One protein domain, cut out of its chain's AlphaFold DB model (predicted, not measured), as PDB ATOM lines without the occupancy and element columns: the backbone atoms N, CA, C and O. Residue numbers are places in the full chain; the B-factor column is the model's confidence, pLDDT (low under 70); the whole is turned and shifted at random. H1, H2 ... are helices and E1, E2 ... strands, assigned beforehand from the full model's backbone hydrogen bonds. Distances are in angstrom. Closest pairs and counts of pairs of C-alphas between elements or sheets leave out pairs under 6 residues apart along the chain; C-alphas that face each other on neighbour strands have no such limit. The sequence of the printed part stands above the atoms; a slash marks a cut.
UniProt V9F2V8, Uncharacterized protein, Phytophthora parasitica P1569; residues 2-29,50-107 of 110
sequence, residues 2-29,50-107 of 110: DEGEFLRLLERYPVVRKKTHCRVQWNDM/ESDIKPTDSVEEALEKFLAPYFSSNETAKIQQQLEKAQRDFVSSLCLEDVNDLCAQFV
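Overview. This is residues 2 to 29 and 50 to 107 of the 110 residues of an uncharacterized protein of Phytophthora parasitica P1569 (UniProt V9F2V8). Two pieces stand with a gap between them: helix H1 leading into the small strand hairpin E1 and E2, and the long helix H3 with short H2 packed near its beginning and H4 turning off beyond its end. The 86 printed residues hold, in order, H1 E1 E2 H2 H3 H4, mostly helix, with E1 - E2 antiparallel. The whole is extended, radius of gyration of the C-alphas 21.1 A, spanning 49 by 39 by 28 A.

Arrangement. Start at H1, residues 3 to 11, which touches no helix. Next, E1, residues 15 to 18, and E2, residues 21 to 24, form an antiparallel hairpin at 156 degrees; N 16 and O 23, 2.8 A apart, are within hydrogen-bond range. H2, residues 59 to 67, touches H3, residues 73 to 93, opposite ways at a steep tilt of 47 degrees; H3 touches with residues 76 to 80 alone, and the closest C-alphas, of Leu 67 and Thr 76, are 6.2 A apart. H4, residues 96 to 107, is apart from H3. Every O i to N i+4 pair is within range in H1, H2 and H3, 6 of 8 in H4.

Along the chain. Find C-alpha 3 at (-24.894, -21.127, 60.483), where H1 begins. H3 runs 30.2 A; H4 runs 17.0 A to C-alpha 107 at (-35.078, 2.896, 18.820).

Size, cuts and confidence. Residues 30 to 49 are not printed; C-alphas 29 and 50 are 33.8 A apart. Confidence is under 70 at residues 21, 25 to 29 and 50 to 51.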
ATOM      1  N   ASP A   2     -24.734 -16.571  62.209       83.94
ATOM      2  CA  ASP A   2     -25.097 -17.924  62.629       83.94
ATOM      3  C   ASP A   2     -25.190 -18.858  61.406       83.94
ATOM      4  O   ASP A   2     -25.483 -18.412  60.294       83.94
ATOM      5  N   GLU A   3     -24.923 -20.150  61.586       73.88
ATOM      6  CA  GLU A   3     -24.894 -21.127  60.483       73.88
ATOM      7  C   GLU A   3     -26.277 -21.261  59.821       73.88
ATOM      8  O   GLU A   3     -26.390 -21.382  58.599       73.88
ATOM      9  N   GLY A   4     -27.343 -21.113  60.615       75.06
ATOM     10  CA  GLY A   4     -28.717 -21.075  60.119       75.06
ATOM     11  C   GLY A   4     -29.029 -19.847  59.256       75.06
ATOM     12  O   GLY A   4     -29.755 -19.954  58.268       75.06
ATOM     13  N   GLU A   5     -28.454 -18.685  59.576       74.12
ATOM     14  CA  GLU A   5     -28.611 -17.471  58.764       74.12
ATOM     15  C   GLU A   5     -27.866 -17.592  57.433       74.12
ATOM     16  O   GLU A   5     -28.381 -17.187  56.389       74.12
ATOM     17  N   PHE A   6     -26.677 -18.196  57.454       72.38
ATOM     18  CA  PHE A   6     -25.889 -18.443  56.250       72.38
ATOM     19  C   PHE A   6     -26.600 -19.397  55.278       72.38
ATOM     20  O   PHE A   6     -26.652 -19.128  54.077       72.38
ATOM     21  N   LEU A   7     -27.217 -20.471  55.784       74.31
ATOM     22  CA  LEU A   7     -27.971 -21.418  54.955       74.31
ATOM     23  C   LEU A   7     -29.221 -20.783  54.326       74.31
ATOM     24  O   LEU A   7     -29.447 -20.960  53.130       74.31
ATOM     25  N   ARG A   8     -29.983 -19.979  55.082       72.19
ATOM     26  CA  ARG A   8     -31.137 -19.238  54.530       72.19
ATOM     27  C   ARG A   8     -30.725 -18.238  53.453       72.19
ATOM     28  O   ARG A   8     -31.457 -18.040  52.489       72.19
ATOM     29  N   LEU A   9     -29.554 -17.616  53.595       71.19
ATOM     30  CA  LEU A   9     -29.036 -16.702  52.582       71.19
ATOM     31  C   LEU A   9     -28.669 -17.446  51.290       71.19
ATOM     32  O   LEU A   9     -28.962 -16.954  50.204       71.19
ATOM     33  N   LEU A  10     -28.089 -18.647  51.390       71.56
ATOM     34  CA  LEU A  10     -27.769 -19.476  50.223       71.56
ATOM     35  C   LEU A  10     -29.015 -19.958  49.465       71.56
ATOM     36  O   LEU A  10     -28.970 -20.053  48.239       71.56
ATOM     37  N   GLU A  11     -30.134 -20.212  50.149       72.50
ATOM     38  CA  GLU A  11     -31.408 -20.565  49.496       72.50
ATOM     39  C   GLU A  11     -31.941 -19.448  48.578       72.50
ATOM     40  O   GLU A  11     -32.609 -19.727  47.577       72.50
ATOM     41  N   ARG A  12     -31.586 -18.185  48.855       71.81
ATOM     42  CA  ARG A  12     -31.945 -17.021  48.024       71.81
ATOM     43  C   ARG A  12     -31.166 -16.969  46.700       71.81
ATOM     44  O   ARG A  12     -31.584 -16.271  45.782       71.81
ATOM     45  N   TYR A  13     -30.082 -17.742  46.570       72.25
ATOM     46  CA  TYR A  13     -29.184 -17.755  45.408       72.25
ATOM     47  C   TYR A  13     -29.004 -19.173  44.837       72.25
ATOM     48  O   TYR A  13     -27.931 -19.774  44.969       72.25
ATOM     49  N   PRO A  14     -30.033 -19.747  44.187       73.00
ATOM     50  CA  PRO A  14     -29.986 -21.111  43.685       73.00
ATOM     51  C   PRO A  14     -28.847 -21.305  42.676       73.00
ATOM     52  O   PRO A  14     -28.768 -20.656  41.631       73.00
ATOM     53  N   VAL A  15     -27.954 -22.250  42.976       73.19
ATOM     54  CA  VAL A  15     -26.836 -22.600  42.092       73.19
ATOM     55  C   VAL A  15     -27.286 -23.658  41.092       73.19
ATOM     56  O   VAL A  15     -27.447 -24.834  41.421       73.19
ATOM     57  N   VAL A  16     -27.418 -23.260  39.831       73.31
ATOM     58  CA  VAL A  16     -27.704 -24.173  38.725       73.31
ATOM     59  C   VAL A  16     -26.404 -24.762  38.208       73.31
ATOM     60  O   VAL A  16     -25.546 -24.068  37.656       73.31
ATOM     61  N   ARG A  17     -26.270 -26.081  38.340       75.19
ATOM     62  CA  ARG A  17     -25.125 -26.822  37.809       75.19
ATOM     63  C   ARG A  17     -25.434 -27.327  36.403       75.19
ATOM     64  O   ARG A  17     -26.387 -28.076  36.193       75.19
ATOM     65  N   LYS A  18     -24.625 -26.923  35.428       73.88
ATOM     66  CA  LYS A  18     -24.589 -27.491  34.074       73.88
ATOM     67  C   LYS A  18     -23.348 -28.373  33.937       73.88
ATOM     68  O   LYS A  18     -22.403 -28.259  34.709       73.88
ATOM     69  N   LYS A  19     -23.340 -29.250  32.928       73.56
ATOM     70  CA  LYS A  19     -22.270 -30.244  32.707       73.56
ATOM     71  C   LYS A  19     -20.860 -29.631  32.635       73.56
ATOM     72  O   LYS A  19     -19.896 -30.318  32.942       73.56
ATOM     73  N   THR A  20     -20.749 -28.366  32.233       74.06
ATOM     74  CA  THR A  20     -19.472 -27.670  32.013       74.06
ATOM     75  C   THR A  20     -19.218 -26.493  32.955       74.06
ATOM     76  O   THR A  20     -18.095 -26.007  32.989       74.06
ATOM     77  N   HIS A  21     -20.217 -26.016  33.706       64.94
ATOM     78  CA  HIS A  21     -20.065 -24.885  34.630       64.94
ATOM     79  C   HIS A  21     -21.236 -24.790  35.619       64.94
ATOM     80  O   HIS A  21     -22.318 -25.330  35.382       64.94
ATOM     81  N   CYS A  22     -21.034 -24.071  36.722       70.69
ATOM     82  CA  CYS A  22     -22.092 -23.708  37.665       70.69
ATOM     83  C   CYS A  22     -22.398 -22.215  37.518       70.69
ATOM     84  O   CYS A  22     -21.470 -21.423  37.369       70.69
ATOM     85  N   ARG A  23     -23.675 -21.831  37.573       76.00
ATOM     86  CA  ARG A  23     -24.095 -20.425  37.615       76.00
ATOM     87  C   ARG A  23     -25.086 -20.201  38.747       76.00
ATOM     88  O   ARG A  23     -25.930 -21.058  38.995       76.00
ATOM     89  N   VAL A  24     -24.991 -19.055  39.404       76.25
ATOM     90  CA  VAL A  24     -26.020 -18.591  40.338       76.25
ATOM     91  C   VAL A  24     -27.179 -18.052  39.504       76.25
ATOM     92  O   VAL A  24     -26.966 -17.225  38.620       76.25
ATOM     93  N   GLN A  25     -28.382 -18.580  39.715       69.06
ATOM     94  CA  GLN A  25     -29.607 -18.052  39.125       69.06
ATOM     95  C   GLN A  25     -30.271 -17.121  40.144       69.06
ATOM     96  O   GLN A  25     -30.295 -17.431  41.333       69.06
ATOM     97  N   TRP A  26     -30.775 -15.975  39.688       68.31
ATOM     98  CA  TRP A  26     -31.565 -15.077  40.528       68.31
ATOM     99  C   TRP A  26     -32.907 -15.738  40.871       68.31
ATOM    100  O   TRP A  26     -33.495 -16.403  40.015       68.31
ATOM    101  N   ASN A  27     -33.340 -15.633  42.127       66.06
ATOM    102  CA  ASN A  27     -34.587 -16.232  42.593       66.06
ATOM    103  C   ASN A  27     -35.672 -15.156  42.699       66.06
ATOM    104  O   ASN A  27     -35.756 -14.458  43.708       66.06
ATOM    105  N   ASP A  28     -36.505 -15.067  41.664       64.56
ATOM    106  CA  ASP A  28     -37.570 -14.061  41.517       64.56
ATOM    107  C   ASP A  28     -38.657 -14.162  42.612       64.56
ATOM    108  O   ASP A  28     -39.461 -13.255  42.792       64.56
ATOM    109  N   MET A  29     -38.683 -15.249  43.399       62.59
ATOM    110  CA  MET A  29     -39.638 -15.438  44.505       62.59
ATOM    111  C   MET A  29     -39.481 -14.440  45.663       62.59
ATOM    112  O   MET A  29     -40.344 -14.398  46.538       62.59
ATOM    113  N   GLU A  50     -18.042  10.284  49.158       63.12
ATOM    114  CA  GLU A  50     -18.675  10.806  47.948       63.12
ATOM    115  C   GLU A  50     -17.625  11.626  47.192       63.12
ATOM    116  O   GLU A  50     -17.193  12.690  47.637       63.12
ATOM    117  N   SER A  51     -17.148  11.103  46.067       65.62
ATOM    118  CA  SER A  51     -16.326  11.869  45.137       65.62
ATOM    119  C   SER A  51     -17.159  13.041  44.592       65.62
ATOM    120  O   SER A  51     -18.169  12.800  43.933       65.62
ATOM    121  N   ASP A  52     -16.749  14.290  44.878       83.38
ATOM    122  CA  ASP A  52     -17.376  15.547  44.402       83.38
ATOM    123  C   ASP A  52     -17.152  15.730  42.889       83.38
ATOM    124  O   ASP A  52     -16.367  16.572  42.432       83.38
ATOM    125  N   ILE A  53     -17.795  14.858  42.113       89.50
ATOM    126  CA  ILE A  53     -17.806  14.875  40.654       89.50
ATOM    127  C   ILE A  53     -18.907  15.835  40.211       89.50
ATOM    128  O   ILE A  53     -20.081  15.669  40.548       89.50
ATOM    129  N   LYS A  54     -18.524  16.847  39.438       91.38
ATOM    130  CA  LYS A  54     -19.416  17.893  38.941       91.38
ATOM    131  C   LYS A  54     -19.718  17.656  37.465       91.38
ATOM    132  O   LYS A  54     -18.842  17.208  36.735       91.38
ATOM    133  N   PRO A  55     -20.905  18.051  36.973       88.56
ATOM    134  CA  PRO A  55     -21.222  17.969  35.543       88.56
ATOM    135  C   PRO A  55     -20.275  18.772  34.639       88.56
ATOM    136  O   PRO A  55     -20.255  18.562  33.432       88.56
ATOM    137  N   THR A  56     -19.539  19.730  35.208       92.88
ATOM    138  CA  THR A  56     -18.549  20.556  34.506       92.88
ATOM    139  C   THR A  56     -17.162  19.930  34.450       92.88
ATOM    140  O   THR A  56     -16.309  20.475  33.757       92.88
ATOM    141  N   ASP A  57     -16.918  18.859  35.209       91.44
ATOM    142  CA  ASP A  57     -15.629  18.177  35.194       91.44
ATOM    143  C   ASP A  57     -15.414  17.524  33.828       91.44
ATOM    144  O   ASP A  57     -16.341  16.978  33.217       91.44
ATOM    145  N   SER A  58     -14.171  17.545  33.354       93.62
ATOM    146  CA  SER A  58     -13.796  16.706  32.223       93.62
ATOM    147  C   SER A  58     -13.911  15.223  32.601       93.62
ATOM    148  O   SER A  58     -13.930  14.848  33.775       93.62
ATOM    149  N   VAL A  59     -13.960  14.344  31.597       90.06
ATOM    150  CA  VAL A  59     -13.988  12.890  31.834       90.06
ATOM    151  C   VAL A  59     -12.754  12.434  32.623       90.06
ATOM    152  O   VAL A  59     -12.869  11.574  33.493       90.06
ATOM    153  N   GLU A  60     -11.589  13.028  32.360       91.12
ATOM    154  CA  GLU A  60     -10.335  12.717  33.055       91.12
ATOM    155  C   GLU A  60     -10.385  13.139  34.528       91.12
ATOM    156  O   GLU A  60     -10.047  12.340  35.403       91.12
ATOM    157  N   GLU A  61     -10.882  14.347  34.807       91.44
ATOM    158  CA  GLU A  61     -11.044  14.875  36.167       91.44
ATOM    159  C   GLU A  61     -12.075  14.071  36.966       91.44
ATOM    160  O   GLU A  61     -11.837  13.704  38.118       91.44
ATOM    161  N   ALA A  62     -13.216  13.754  36.350       92.31
ATOM    162  CA  ALA A  62     -14.260  12.941  36.963       92.31
ATOM    163  C   ALA A  62     -13.741  11.539  37.308       92.31
ATOM    164  O   ALA A  62     -14.010  11.022  38.394       92.31
ATOM    165  N   LEU A  63     -12.958  10.936  36.408       91.44
ATOM    166  CA  LEU A  63     -12.360   9.626  36.621       91.44
ATOM    167  C   LEU A  63     -11.290   9.651  37.719       91.44
ATOM    168  O   LEU A  63     -11.249   8.740  38.543       91.44
ATOM    169  N   GLU A  64     -10.450  10.685  37.775       91.06
ATOM    170  CA  GLU A  64      -9.466  10.841  38.852       91.06
ATOM    171  C   GLU A  64     -10.155  10.944  40.218       91.06
ATOM    172  O   GLU A  64      -9.819  10.198  41.141       91.06
ATOM    173  N   LYS A  65     -11.177  11.803  40.330       91.12
ATOM    174  CA  LYS A  65     -11.980  11.952  41.553       91.12
ATOM    175  C   LYS A  65     -12.679  10.653  41.945       91.12
ATOM    176  O   LYS A  65     -12.738  10.340  43.132       91.12
ATOM    177  N   PHE A  66     -13.189   9.902  40.969       90.88
ATOM    178  CA  PHE A  66     -13.833   8.610  41.196       90.88
ATOM    179  C   PHE A  66     -12.858   7.548  41.721       90.88
ATOM    180  O   PHE A  66     -13.224   6.744  42.573       90.88
ATOM    181  N   LEU A  67     -11.617   7.532  41.225       91.25
ATOM    182  CA  LEU A  67     -10.614   6.519  41.576       91.25
ATOM    183  C   LEU A  67      -9.831   6.850  42.852       91.25
ATOM    184  O   LEU A  67      -9.355   5.931  43.520       91.25
ATOM    185  N   ALA A  68      -9.722   8.131  43.216       89.81
ATOM    186  CA  ALA A  68      -8.961   8.602  44.374       89.81
ATOM    187  C   ALA A  68      -9.296   7.903  45.716       89.81
ATOM    188  O   ALA A  68      -8.373   7.691  46.503       89.81
ATOM    189  N   PRO A  69     -10.553   7.504  46.007       89.38
ATOM    190  CA  PRO A  69     -10.876   6.731  47.207       89.38
ATOM    191  C   PRO A  69     -10.283   5.317  47.255       89.38
ATOM    192  O   PRO A  69     -10.117   4.767  48.341       89.38
ATOM    193  N   TYR A  70      -9.993   4.722  46.098       87.94
ATOM    194  CA  TYR A  70      -9.702   3.293  45.967       87.94
ATOM    195  C   TYR A  70      -8.239   3.005  45.628       87.94
ATOM    196  O   TYR A  70      -7.737   1.925  45.940       87.94
ATOM    197  N   PHE A  71      -7.560   3.954  44.985       91.81
ATOM    198  CA  PHE A  71      -6.239   3.756  44.403       91.81
ATOM    199  C   PHE A  71      -5.290   4.889  44.773       91.81
ATOM    200  O   PHE A  71      -5.683   6.045  44.933       91.81
ATOM    201  N   SER A  72      -4.000   4.567  44.868       92.38
ATOM    202  CA  SER A  72      -2.975   5.605  44.941       92.38
ATOM    203  C   SER A  72      -2.930   6.408  43.636       92.38
ATOM    204  O   SER A  72      -3.236   5.892  42.565       92.38
ATOM    205  N   SER A  73      -2.460   7.656  43.689       89.00
ATOM    206  CA  SER A  73      -2.341   8.512  42.493       89.00
ATOM    207  C   SER A  73      -1.542   7.853  41.348       89.00
ATOM    208  O   SER A  73      -1.899   7.984  40.179       89.00
ATOM    209  N   ASN A  74      -0.511   7.058  41.668       93.12
ATOM    210  CA  ASN A  74       0.260   6.304  40.671       93.12
ATOM    211  C   ASN A  74      -0.575   5.192  40.005       93.12
ATOM    212  O   ASN A  74      -0.513   5.001  38.792       93.12
ATOM    213  N   GLU A  75      -1.374   4.462  40.781       93.12
ATOM    214  CA  GLU A  75      -2.284   3.445  40.244       93.12
ATOM    215  C   GLU A  75      -3.400   4.075  39.408       93.12
ATOM    216  O   GLU A  75      -3.668   3.590  38.312       93.12
ATOM    217  N   THR A  76      -3.965   5.196  39.856       92.69
ATOM    218  CA  THR A  76      -4.948   5.979  39.096       92.69
ATOM    219  C   THR A  76      -4.404   6.391  37.728       92.69
ATOM    220  O   THR A  76      -5.061   6.152  36.716       92.69
ATOM    221  N   ALA A  77      -3.170   6.905  37.665       92.25
ATOM    222  CA  ALA A  77      -2.532   7.280  36.400       92.25
ATOM    223  C   ALA A  77      -2.337   6.076  35.457       92.25
ATOM    224  O   ALA A  77      -2.553   6.173  34.248       92.25
ATOM    225  N   LYS A  78      -1.969   4.904  35.997       95.62
ATOM    226  CA  LYS A  78      -1.862   3.669  35.201       95.62
ATOM    227  C   LYS A  78      -3.218   3.207  34.674       95.62
ATOM    228  O   LYS A  78      -3.297   2.778  33.525       95.62
ATOM    229  N   ILE A  79      -4.264   3.283  35.496       94.81
ATOM    230  CA  ILE A  79      -5.632   2.926  35.102       94.81
ATOM    231  C   ILE A  79      -6.107   3.846  33.976       94.81
ATOM    232  O   ILE A  79      -6.581   3.342  32.961       94.81
ATOM    233  N   GLN A  80      -5.912   5.163  34.106       92.94
ATOM    234  CA  GLN A  80      -6.234   6.134  33.055       92.94
ATOM    235  C   GLN A  80      -5.529   5.794  31.736       92.94
ATOM    236  O   GLN A  80      -6.184   5.653  30.706       92.94
ATOM    237  N   GLN A  81      -4.219   5.532  31.771       94.88
ATOM    238  CA  GLN A  81      -3.464   5.186  30.565       94.88
ATOM    239  C   GLN A  81      -3.982   3.909  29.877       94.88
ATOM    240  O   GLN A  81      -4.037   3.835  28.645       94.88
ATOM    241  N   GLN A  82      -4.344   2.881  30.654       96.75
ATOM    242  CA  GLN A  82      -4.910   1.648  30.097       96.75
ATOM    243  C   GLN A  82      -6.324   1.859  29.555       96.75
ATOM    244  O   GLN A  82      -6.648   1.302  28.508       96.75
ATOM    245  N   LEU A  83      -7.140   2.677  30.221       95.25
ATOM    246  CA  LEU A  83      -8.476   3.024  29.750       95.25
ATOM    247  C   LEU A  83      -8.410   3.754  28.409       95.25
ATOM    248  O   LEU A  83      -9.088   3.348  27.471       95.25
ATOM    249  N   GLU A  84      -7.565   4.776  28.284       94.62
ATOM    250  CA  GLU A  84      -7.393   5.497  27.021       94.62
ATOM    251  C   GLU A  84      -6.932   4.574  25.894       94.62
ATOM    252  O   GLU A  84      -7.383   4.686  24.754       94.62
ATOM    253  N   LYS A  85      -6.014   3.648  26.198       96.81
ATOM    254  CA  LYS A  85      -5.577   2.647  25.227       96.81
ATOM    255  C   LYS A  85      -6.750   1.766  24.801       96.81
ATOM    256  O   LYS A  85      -6.981   1.637  23.606       96.81
ATOM    257  N   ALA A  86      -7.502   1.218  25.753       96.56
ATOM    258  CA  ALA A  86      -8.657   0.376  25.468       96.56
ATOM    259  C   ALA A  86      -9.733   1.125  24.668       96.56
ATOM    260  O   ALA A  86     -10.306   0.558  23.746       96.56
ATOM    261  N   GLN A  87      -9.971   2.405  24.969       95.56
ATOM    262  CA  GLN A  87     -10.891   3.251  24.212       95.56
ATOM    263  C   GLN A  87     -10.409   3.478  22.779       95.56
ATOM    264  O   GLN A  87     -11.197   3.329  21.849       95.56
ATOM    265  N   ARG A  88      -9.125   3.805  22.573       96.94
ATOM    266  CA  ARG A  88      -8.558   3.957  21.223       96.94
ATOM    267  C   ARG A  88      -8.640   2.658  20.431       96.94
ATOM    268  O   ARG A  88      -9.071   2.688  19.282       96.94
ATOM    269  N   ASP A  89      -8.268   1.543  21.051       97.56
ATOM    270  CA  ASP A  89      -8.319   0.221  20.431       97.56
ATOM    271  C   ASP A  89      -9.773  -0.124  20.056       97.56
ATOM    272  O   ASP A  89     -10.039  -0.473  18.906       97.56
ATOM    273  N   PHE A  90     -10.726   0.093  20.970       96.19
ATOM    274  CA  PHE A  90     -12.159  -0.090  20.729       96.19
ATOM    275  C   PHE A  90     -12.651   0.750  19.547       96.19
ATOM    276  O   PHE A  90     -13.150   0.191  18.574       96.19
ATOM    277  N   VAL A  91     -12.444   2.070  19.573       95.75
ATOM    278  CA  VAL A  91     -12.892   2.975  18.502       95.75
ATOM    279  C   VAL A  91     -12.254   2.618  17.160       95.75
ATOM    280  O   VAL A  91     -12.926   2.668  16.135       95.75
ATOM    281  N   SER A  92     -10.981   2.211  17.152       96.25
ATOM    282  CA  SER A  92     -10.295   1.782  15.927       96.25
ATOM    283  C   SER A  92     -10.830   0.470  15.349       96.25
ATOM    284  O   SER A  92     -10.671   0.223  14.155       96.25
ATOM    285  N   SER A  93     -11.453  -0.363  16.187       96.38
ATOM    286  CA  SER A  93     -12.029  -1.649  15.794       96.38
ATOM    287  C   SER A  93     -13.482  -1.561  15.325       96.38
ATOM    288  O   SER A  93     -13.961  -2.511  14.712       96.38
ATOM    289  N   LEU A  94     -14.163  -0.438  15.586       96.19
ATOM    290  CA  LEU A  94     -15.567  -0.252  15.224       96.19
ATOM    291  C   LEU A  94     -15.770  -0.269  13.708       96.19
ATOM    292  O   LEU A  94     -15.083   0.425  12.954       96.19
ATOM    293  N   CYS A  95     -16.791  -1.001  13.275       96.00
ATOM    294  CA  CYS A  95     -17.294  -0.977  11.913       96.00
ATOM    295  C   CYS A  95     -18.721  -0.405  11.841       96.00
ATOM    296  O   CYS A  95     -19.356  -0.091  12.848       96.00
ATOM    297  N   LEU A  96     -19.230  -0.224  10.619       95.19
ATOM    298  CA  LEU A  96     -20.565   0.349  10.398       95.19
ATOM    299  C   LEU A  96     -21.692  -0.517  10.981       95.19
ATOM    300  O   LEU A  96     -22.720   0.027  11.375       95.19
ATOM    301  N   GLU A  97     -21.509  -1.840  11.029       96.75
ATOM    302  CA  GLU A  97     -22.466  -2.767  11.645       96.75
ATOM    303  C   GLU A  97     -22.580  -2.503  13.149       96.75
ATOM    304  O   GLU A  97     -23.682  -2.258  13.630       96.75
ATOM    305  N   ASP A  98     -21.448  -2.378  13.853       95.12
ATOM    306  CA  ASP A  98     -21.421  -2.084  15.292       95.12
ATOM    307  C   ASP A  98     -22.141  -0.769  15.634       95.12
ATOM    308  O   ASP A  98     -22.847  -0.663  16.639       95.12
ATOM    309  N   VAL A  99     -21.978   0.256  14.790       93.19
ATOM    310  CA  VAL A  99     -22.636   1.558  14.987       93.19
ATOM    311  C   VAL A  99     -24.144   1.454  14.756       93.19
ATOM    312  O   VAL A  99     -24.921   2.028  15.520       93.19
ATOM    313  N   ASN A 100     -24.575   0.710  13.736       93.25
ATOM    314  CA  ASN A 100     -25.998   0.478  13.488       93.25
ATOM    315  C   ASN A 100     -26.647  -0.310  14.630       93.25
ATOM    316  O   ASN A 100     -27.736   0.060  15.079       93.25
ATOM    317  N   ASP A 101     -25.965  -1.337  15.134       93.56
ATOM    318  CA  ASP A 101     -26.421  -2.133  16.272       93.56
ATOM    319  C   ASP A 101     -26.525  -1.288  17.544       93.56
ATOM    320  O   ASP A 101     -27.500  -1.401  18.292       93.56
ATOM    321  N   LEU A 102     -25.569  -0.381  17.776       92.31
ATOM    322  CA  LEU A 102     -25.648   0.583  18.871       92.31
ATOM    323  C   LEU A 102     -26.872   1.496  18.724       92.31
ATOM    324  O   LEU A 102     -27.616   1.677  19.683       92.31
ATOM    325  N   CYS A 103     -27.115   2.052  17.534       92.00
ATOM    326  CA  CYS A 103     -28.272   2.912  17.287       92.00
ATOM    327  C   CYS A 103     -29.605   2.178  17.489       92.00
ATOM    328  O   CYS A 103     -30.535   2.752  18.059       92.00
ATOM    329  N   ALA A 104     -29.702   0.914  17.071       92.69
ATOM    330  CA  ALA A 104     -30.920   0.117  17.202       92.69
ATOM    331  C   ALA A 104     -31.374  -0.048  18.667       92.69
ATOM    332  O   ALA A 104     -32.579  -0.079  18.930       92.69
ATOM    333  N   GLN A 105     -30.437  -0.069  19.625       90.44
ATOM    334  CA  GLN A 105     -30.744  -0.171  21.060       90.44
ATOM    335  C   GLN A 105     -31.582   1.004  21.587       90.44
ATOM    336  O   GLN A 105     -32.342   0.831  22.534       90.44
ATOM    337  N   PHE A 106     -31.490   2.179  20.959       88.50
ATOM    338  CA  PHE A 106     -32.216   3.381  21.381       88.50
ATOM    339  C   PHE A 106     -33.560   3.574  20.662       88.50
ATOM    340  O   PHE A 106     -34.343   4.444  21.041       88.50
ATOM    341  N   VAL A 107     -33.842   2.785  19.618       80.75
ATOM    342  CA  VAL A 107     -35.078   2.896  18.820       80.75
ATOM    343  C   VAL A 107     -36.199   2.012  19.381       80.75
ATOM    344  O   VAL A 107     -37.371   2.338  19.218       80.75
TER     345      VAL A 107